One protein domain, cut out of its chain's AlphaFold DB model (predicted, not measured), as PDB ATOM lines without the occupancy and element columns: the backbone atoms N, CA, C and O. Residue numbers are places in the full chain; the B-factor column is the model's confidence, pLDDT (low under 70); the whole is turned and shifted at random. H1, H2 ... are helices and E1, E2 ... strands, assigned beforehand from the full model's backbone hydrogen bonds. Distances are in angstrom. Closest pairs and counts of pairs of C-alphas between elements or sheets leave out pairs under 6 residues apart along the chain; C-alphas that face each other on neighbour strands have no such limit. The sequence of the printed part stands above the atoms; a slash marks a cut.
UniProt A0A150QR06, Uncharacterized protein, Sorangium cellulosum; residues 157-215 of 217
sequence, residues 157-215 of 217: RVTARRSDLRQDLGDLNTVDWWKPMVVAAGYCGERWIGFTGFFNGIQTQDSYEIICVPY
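Overview. This is residues 157 to 215 of the 217 residues of an uncharacterized protein of Sorangium cellulosum (UniProt A0A150QR06). A strongly twisted antiparallel sheet, order E1, E3, E2, has helix H1 over one face, in two layers. The printed part, 59 residues, is mixed in class and runs E1, H1, E2, E3. It is compact, radius of gyration of the C-alphas 10.3 A, spanning 29 by 19 by 18 A.

Arrangement. E1, residues 157 to 161, is antiparallel to E3, residues 207 to 214; N 158 and O 210 are 2.8 A apart. H1, residues 178 to 191, is on the sheet, every O i to N i+4 pair within hydrogen-bond range. E2, residues 195 to 203, forms a hairpin with E3; N 211 and O 198 are 2.8 A apart. C-alphas 185 and 197, the closest of H1 and E2, are 4.4 A apart. E1, H1, E2 form a split strand-helix-strand unit, right-handed in its crossover, E3 between the strands.

Along the chain. E1 begins at C-alpha (181.625, 85.499, 235.370); E3 ends at (188.338, 95.440, 235.861). H1, E2 and E3 measure 20.4, 21.2 and 22.2 A.

Size, cuts and confidence. E1 to H1 is a long link; the printed part has no cut, mean pLDDT 94.4.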
ATOM      1  N   ARG A 157     183.039  85.870 235.423       96.44
ATOM      2  CA  ARG A 157     181.625  85.499 235.370       96.44
ATOM      3  C   ARG A 157     181.235  84.915 236.721       96.44
ATOM      4  O   ARG A 157     181.925  84.029 237.222       96.44
ATOM      5  N   VAL A 158     180.183  85.446 237.328       97.56
ATOM      6  CA  VAL A 158     179.771  85.109 238.691       97.56
ATOM      7  C   VAL A 158     178.281  84.825 238.703       97.56
ATOM      8  O   VAL A 158     177.488  85.647 238.255       97.56
ATOM      9  N   THR A 159     177.892  83.688 239.268       98.00
ATOM     10  CA  THR A 159     176.494  83.414 239.601       98.00
ATOM     11  C   THR A 159     176.207  83.989 240.986       98.00
ATOM     12  O   THR A 159     176.675  83.455 241.990       98.00
ATOM     13  N   ALA A 160     175.471  85.095 241.044       97.69
ATOM     14  CA  ALA A 160     175.046  85.723 242.289       97.69
ATOM     15  C   ALA A 160     173.653  85.222 242.668       97.69
ATOM     16  O   ALA A 160     172.741  85.259 241.836       97.69
ATOM     17  N   ARG A 161     173.457  84.770 243.912       97.75
ATOM     18  CA  ARG A 161     172.102  84.475 244.397       97.75
ATOM     19  C   ARG A 161     171.333  85.781 244.546       97.75
ATOM     20  O   ARG A 161     171.927  86.807 244.871       97.75
ATOM     21  N   ARG A 162     170.010  85.750 244.386       96.88
ATOM     22  CA  ARG A 162     169.148  86.919 244.638       96.88
ATOM     23  C   ARG A 162     169.369  87.492 246.040       96.88
ATOM     24  O   ARG A 162     169.466  88.701 246.192       96.88
ATOM     25  N   SER A 163     169.560  86.620 247.035       96.62
ATOM     26  CA  SER A 163     169.878  86.995 248.421       96.62
ATOM     27  C   SER A 163     171.230  87.693 248.600       96.62
ATOM     28  O   SER A 163     171.447  88.332 249.624       96.62
ATOM     29  N   ASP A 164     172.150  87.555 247.642       96.69
ATOM     30  CA  ASP A 164     173.471  88.190 247.696       96.69
ATOM     31  C   ASP A 164     173.444  89.630 247.159       96.69
ATOM     32  O   ASP A 164     174.450  90.343 247.256       96.69
ATOM     33  N   LEU A 165     172.333  90.036 246.536       96.81
ATOM     34  CA  LEU A 165     172.143  91.364 245.972       96.81
ATOM     35  C   LEU A 165     171.444  92.269 246.985       96.81
ATOM     36  O   LEU A 165     170.547  91.855 247.712       96.81
ATOM     37  N   ARG A 166     171.817  93.551 246.989       93.50
ATOM     38  CA  ARG A 166     171.169  94.571 247.834       93.50
ATOM     39  C   ARG A 166     169.717  94.847 247.441       93.50
ATOM     40  O   ARG A 166     168.984  95.462 248.208       93.50
ATOM     41  N   GLN A 167     169.334  94.439 246.237       93.38
ATOM     42  CA  GLN A 167     168.021  94.658 245.661       93.38
ATOM     43  C   GLN A 167     167.671  93.474 244.759       93.38
ATOM     44  O   GLN A 167     168.484  93.075 243.924       93.38
ATOM     45  N   ASP A 168     166.457  92.945 244.916       93.06
ATOM     46  CA  ASP A 168     165.889  91.995 243.960       93.06
ATOM     47  C   ASP A 168     165.472  92.740 242.687       93.06
ATOM     48  O   ASP A 168     164.818  93.786 242.742       93.06
ATOM     49  N   LEU A 169     165.890  92.220 241.538       95.94
ATOM     50  CA  LEU A 169     165.668  92.842 240.235       95.94
ATOM     51  C   LEU A 169     164.421  92.288 239.535       95.94
ATOM     52  O   LEU A 169     164.034  92.816 238.496       95.94
ATOM     53  N   GLY A 170     163.789  91.244 240.084       95.94
ATOM     54  CA  GLY A 170     162.662  90.583 239.431       95.94
ATOM     55  C   GLY A 170     163.106  89.830 238.174       95.94
ATOM     56  O   GLY A 170     164.099  89.096 238.217       95.94
ATOM     57  N   ASP A 171     162.351  89.975 237.085       96.88
ATOM     58  CA  ASP A 171     162.668  89.410 235.770       96.88
ATOM     59  C   ASP A 171     163.523  90.399 234.955       96.88
ATOM     60  O   ASP A 171     163.070  91.488 234.597       96.88
ATOM     61  N   LEU A 172     164.760  90.010 234.622       96.12
ATOM     62  CA  LEU A 172     165.658  90.825 233.797       96.12
ATOM     63  C   LEU A 172     165.100  91.147 232.400       96.12
ATOM     64  O   LEU A 172     165.541  92.125 231.798       96.12
ATOM     65  N   ASN A 173     164.162  90.362 231.865       95.31
ATOM     66  CA  ASN A 173     163.571  90.616 230.550       95.31
ATOM     67  C   ASN A 173     162.641  91.843 230.557       95.31
ATOM     68  O   ASN A 173     162.501  92.498 229.529       95.31
ATOM     69  N   THR A 174     162.067  92.201 231.711       94.75
ATOM     70  CA  THR A 174     161.063  93.275 231.822       94.75
ATOM     71  C   THR A 174     161.496  94.451 232.699       94.75
ATOM     72  O   THR A 174     160.749  95.415 232.842       94.75
ATOM     73  N   VAL A 175     162.665  94.377 233.341       93.44
ATOM     74  CA  VAL A 175     163.168  95.438 234.227       93.44
ATOM     75  C   VAL A 175     163.800  96.589 233.441       93.44
ATOM     76  O   VAL A 175     164.407  96.388 232.390       93.44
ATOM     77  N   ASP A 176     163.753  97.799 233.998       90.44
ATOM     78  CA  ASP A 176     164.553  98.917 233.492       90.44
ATOM     79  C   ASP A 176     166.045  98.606 233.646       90.44
ATOM     80  O   ASP A 176     166.562  98.517 234.763       90.44
ATOM     81  N   TRP A 177     166.758  98.471 232.527       88.81
ATOM     82  CA  TRP A 177     168.118  97.920 232.506       88.81
ATOM     83  C   TRP A 177     169.185  98.753 233.219       88.81
ATOM     84  O   TRP A 177     170.230  98.220 233.596       88.81
ATOM     85  N   TRP A 178     168.906 100.020 233.523       87.38
ATOM     86  CA  TRP A 178     169.789 100.807 234.375       87.38
ATOM     87  C   TRP A 178     169.861 100.249 235.810       87.38
ATOM     88  O   TRP A 178     170.936 100.294 236.411       87.38
ATOM     89  N   LYS A 179     168.769  99.678 236.353       91.50
ATOM     90  CA  LYS A 179     168.718  99.132 237.727       91.50
ATOM     91  C   LYS A 179     169.651  97.923 237.882       91.50
ATOM     92  O   LYS A 179     170.510  97.968 238.765       91.50
ATOM     93  N   PRO A 180     169.588  96.889 237.013       93.69
ATOM     94  CA  PRO A 180     170.602  95.842 236.979       93.69
ATOM     95  C   PRO A 180     172.030  96.397 236.883       93.69
ATOM     96  O   PRO A 180     172.914  95.944 237.598       93.69
ATOM     97  N   MET A 181     172.298  97.420 236.074       91.25
ATOM     98  CA  MET A 181     173.673  97.928 235.945       91.25
ATOM     99  C   MET A 181     174.214  98.547 237.237       91.25
ATOM    100  O   MET A 181     175.364  98.294 237.597       91.25
ATOM    101  N   VAL A 182     173.381  99.282 237.980       91.81
ATOM    102  CA  VAL A 182     173.736  99.782 239.320       91.81
ATOM    103  C   VAL A 182     174.048  98.625 240.263       91.81
ATOM    104  O   VAL A 182     175.080  98.629 240.937       91.81
ATOM    105  N   VAL A 183     173.162  97.626 240.306       95.19
ATOM    106  CA  VAL A 183     173.279  96.491 241.227       95.19
ATOM    107  C   VAL A 183     174.518  95.650 240.918       95.19
ATOM    108  O   VAL A 183     175.258  95.306 241.838       95.19
ATOM    109  N   ALA A 184     174.801  95.371 239.644       95.88
ATOM    110  CA  ALA A 184     175.996  94.635 239.236       95.88
ATOM    111  C   ALA A 184     177.286  95.404 239.553       95.88
ATOM    112  O   ALA A 184     178.238  94.818 240.072       95.88
ATOM    113  N   ALA A 185     177.317  96.715 239.297       93.19
ATOM    114  CA  ALA A 185     178.471  97.545 239.620       93.19
ATOM    115  C   ALA A 185     178.759  97.568 241.129       93.19
ATOM    116  O   ALA A 185     179.912  97.393 241.527       93.19
ATOM    117  N   GLY A 186     177.724  97.716 241.966       93.69
ATOM    118  CA  GLY A 186     177.850  97.613 243.424       93.69
ATOM    119  C   GLY A 186     178.351  96.235 243.861       93.69
ATOM    120  O   GLY A 186     179.358  96.131 244.560       93.69
ATOM    121  N   TYR A 187     177.724  95.169 243.354       96.19
ATOM    122  CA  TYR A 187     178.090  93.785 243.667       96.19
ATOM    123  C   TYR A 187     179.567  93.479 243.378       96.19
ATOM    124  O   TYR A 187     180.260  92.906 244.225       96.19
ATOM    125  N   CYS A 188     180.053  93.854 242.192       96.12
ATOM    126  CA  CYS A 188     181.434  93.609 241.784       96.12
ATOM    127  C   CYS A 188     182.424  94.505 242.537       96.12
ATOM    128  O   CYS A 188     183.468  94.013 242.962       96.12
ATOM    129  N   GLY A 189     182.093  95.785 242.740       92.88
ATOM    130  CA  GLY A 189     182.959  96.738 243.439       92.88
ATOM    131  C   GLY A 189     183.150  96.419 244.924       92.88
ATOM    132  O   GLY A 189     184.225  96.659 245.466       92.88
ATOM    133  N   GLU A 190     182.143  95.828 245.573       94.12
ATOM    134  CA  GLU A 190     182.226  95.368 246.967       94.12
ATOM    135  C   GLU A 190     183.088  94.113 247.131       94.12
ATOM    136  O   GLU A 190     183.716  93.923 248.171       94.12
ATOM    137  N   ARG A 191     183.133  93.251 246.109       95.19
ATOM    138  CA  ARG A 191     183.870  91.980 246.150       95.19
ATOM    139  C   ARG A 191     185.301  92.097 245.643       95.19
ATOM    140  O   ARG A 191     186.178  91.387 246.131       95.19
ATOM    141  N   TRP A 192     185.549  92.977 244.677       94.25
ATOM    142  CA  TRP A 192     186.860  93.147 244.063       94.25
ATOM    143  C   TRP A 192     187.170  94.628 243.846       94.25
ATOM    144  O   TRP A 192     186.570  95.305 243.011       94.25
ATOM    145  N   ILE A 193     188.171  95.131 244.572       89.75
ATOM    146  CA  ILE A 193     188.663  96.502 244.399       89.75
ATOM    147  C   ILE A 193     189.101  96.701 242.942       89.75
ATOM    148  O   ILE A 193     189.876  95.910 242.404       89.75
ATOM    149  N   GLY A 194     188.612  97.771 242.310       87.38
ATOM    150  CA  GLY A 194     188.911  98.081 240.908       87.38
ATOM    151  C   GLY A 194     188.023  97.357 239.892       87.38
ATOM    152  O   GLY A 194     188.357  97.342 238.710       87.38
ATOM    153  N   PHE A 195     186.912  96.748 240.320       91.75
ATOM    154  CA  PHE A 195     185.947  96.110 239.426       91.75
ATOM    155  C   PHE A 195     184.619  96.858 239.376       91.75
ATOM    156  O   PHE A 195     184.144  97.417 240.362       91.75
ATOM    157  N   THR A 196     184.011  96.827 238.198       92.81
ATOM    158  CA  THR A 196     182.601  97.138 237.964       92.81
ATOM    159  C   THR A 196     181.939  95.897 237.373       92.81
ATOM    160  O   THR A 196     182.620  94.902 237.113       92.81
ATOM    161  N   GLY A 197     180.629  95.912 237.169       93.69
ATOM    162  CA  GLY A 197     179.956  94.804 236.530       93.69
ATOM    163  C   GLY A 197     178.671  95.163 235.826       93.69
ATOM    164  O   GLY A 197     178.132  96.258 235.966       93.69
ATOM    165  N   PHE A 198     178.202  94.190 235.063       95.00
ATOM    166  CA  PHE A 198     176.956  94.222 234.318       95.00
ATOM    167  C   PHE A 198     176.340  92.823 234.287       95.00
ATOM    168  O   PHE A 198     177.043  91.818 234.389       95.00
ATOM    169  N   PHE A 199     175.023  92.747 234.136       96.56
ATOM    170  CA  PHE A 199     174.336  91.478 233.905       96.56
ATOM    171  C   PHE A 199     174.440  91.088 232.430       96.56
ATOM    172  O   PHE A 199     174.341  91.950 231.558       96.56
ATOM    173  N   ASN A 200     174.587  89.796 232.140       95.88
ATOM    174  CA  ASN A 200     174.542  89.293 230.764       95.88
ATOM    175  C   ASN A 200     173.158  88.755 230.356       95.88
ATOM    176  O   ASN A 200     173.028  88.124 229.316       95.88
ATOM    177  N   GLY A 201     172.136  88.979 231.189       96.06
ATOM    178  CA  GLY A 201     170.752  88.586 230.931       96.06
ATOM    179  C   GLY A 201     170.407  87.134 231.278       96.06
ATOM    180  O   GLY A 201     169.236  86.769 231.160       96.06
ATOM    181  N   ILE A 202     171.368  86.311 231.722       96.88
ATOM    182  CA  ILE A 202     171.095  84.966 232.246       96.88
ATOM    183  C   ILE A 202     170.580  85.083 233.686       96.88
ATOM    184  O   ILE A 202     171.212  85.693 234.551       96.88
ATOM    185  N   GLN A 203     169.425  84.472 233.944       97.44
ATOM    186  CA  GLN A 203     168.791  84.431 235.259       97.44
ATOM    187  C   GLN A 203     168.088  83.093 235.485       97.44
ATOM    188  O   GLN A 203     167.663  82.428 234.540       97.44
ATOM    189  N   THR A 204     167.947  82.725 236.750       96.94
ATOM    190  CA  THR A 204     167.098  81.628 237.214       96.94
ATOM    191  C   THR A 204     166.092  82.173 238.229       96.94
ATOM    192  O   THR A 204     166.029  83.382 238.490       96.94
ATOM    193  N   GLN A 205     165.314  81.278 238.834       96.38
ATOM    194  CA  GLN A 205     164.449  81.642 239.948       96.38
ATOM    195  C   GLN A 205     165.238  82.245 241.122       96.38
ATOM    196  O   GLN A 205     164.769  83.211 241.710       96.38
ATOM    197  N   ASP A 206     166.457  81.772 241.398       97.38
ATOM    198  CA  ASP A 206     167.193  82.127 242.622       97.38
ATOM    199  C   ASP A 206     168.513  82.861 242.371       97.38
ATOM    200  O   ASP A 206     169.204  83.249 243.316       97.38
ATOM    201  N   SER A 207     168.895  83.062 241.110       97.94
ATOM    202  CA  SER A 207     170.197  83.632 240.777       97.94
ATOM    203  C   SER A 207     170.202  84.461 239.505       97.94
ATOM    204  O   SER A 207     169.372  84.299 238.615       97.94
ATOM    205  N   TYR A 208     171.247  85.264 239.387       98.25
ATOM    206  CA  TYR A 208     171.598  85.997 238.187       98.25
ATOM    207  C   TYR A 208     173.058  85.751 237.825       98.25
ATOM    208  O   TYR A 208     173.892  85.525 238.706       98.25
ATOM    209  N   GLU A 209     173.387  85.841 236.542       98.00
ATOM    210  CA  GLU A 209     174.778  85.869 236.099       98.00
ATOM    211  C   GLU A 209     175.262  87.315 235.918       98.00
ATOM    212  O   GLU A 209     174.684  88.119 235.181       98.00
ATOM    213  N   ILE A 210     176.343  87.641 236.628       97.56
ATOM    214  CA  ILE A 210     176.998  88.945 236.634       97.56
ATOM    215  C   ILE A 210     178.386  88.793 236.027       97.56
ATOM    216  O   ILE A 210     179.162  87.911 236.401       97.56
ATOM    217  N   ILE A 211     178.722  89.697 235.117       96.44
ATOM    218  CA  ILE A 211     180.076  89.874 234.622       96.44
ATOM    219  C   ILE A 211     180.735  90.989 235.423       96.44
ATOM    220  O   ILE A 211     180.301  92.134 235.356       96.44
ATOM    221  N   CYS A 212     181.813  90.669 236.130       95.19
ATOM    222  CA  CYS A 212     182.677  91.650 236.770       95.19
ATOM    223  C   CYS A 212     183.909  91.906 235.901       95.19
ATOM    224  O   CYS A 212     184.716  91.005 235.665       95.19
ATOM    225  N   VAL A 213     184.084  93.146 235.456       91.12
ATOM    226  CA  VAL A 213     185.227  93.584 234.649       91.12
ATOM    227  C   VAL A 213     186.124  94.517 235.460       91.12
ATOM    228  O   VAL A 213     185.613  95.356 236.208       91.12
ATOM    229  N   PRO A 214     187.457  94.420 235.317       87.00
ATOM    230  CA  PRO A 214     188.338  95.440 235.861       87.00
ATOM    231  C   PRO A 214     188.057  96.767 235.141       87.00
ATOM    232  O   PRO A 214     188.023  96.806 233.908       87.00
ATOM    233  N   TYR A 215     187.878  97.853 235.887       77.88
ATOM    234  CA  TYR A 215     187.974  99.192 235.316       77.88
ATOM    235  C   TYR A 215     189.381  99.728 235.588       77.88
ATOM    236  O   TYR A 215     189.935  99.566 236.677       77.88
TER     237      TYR A 215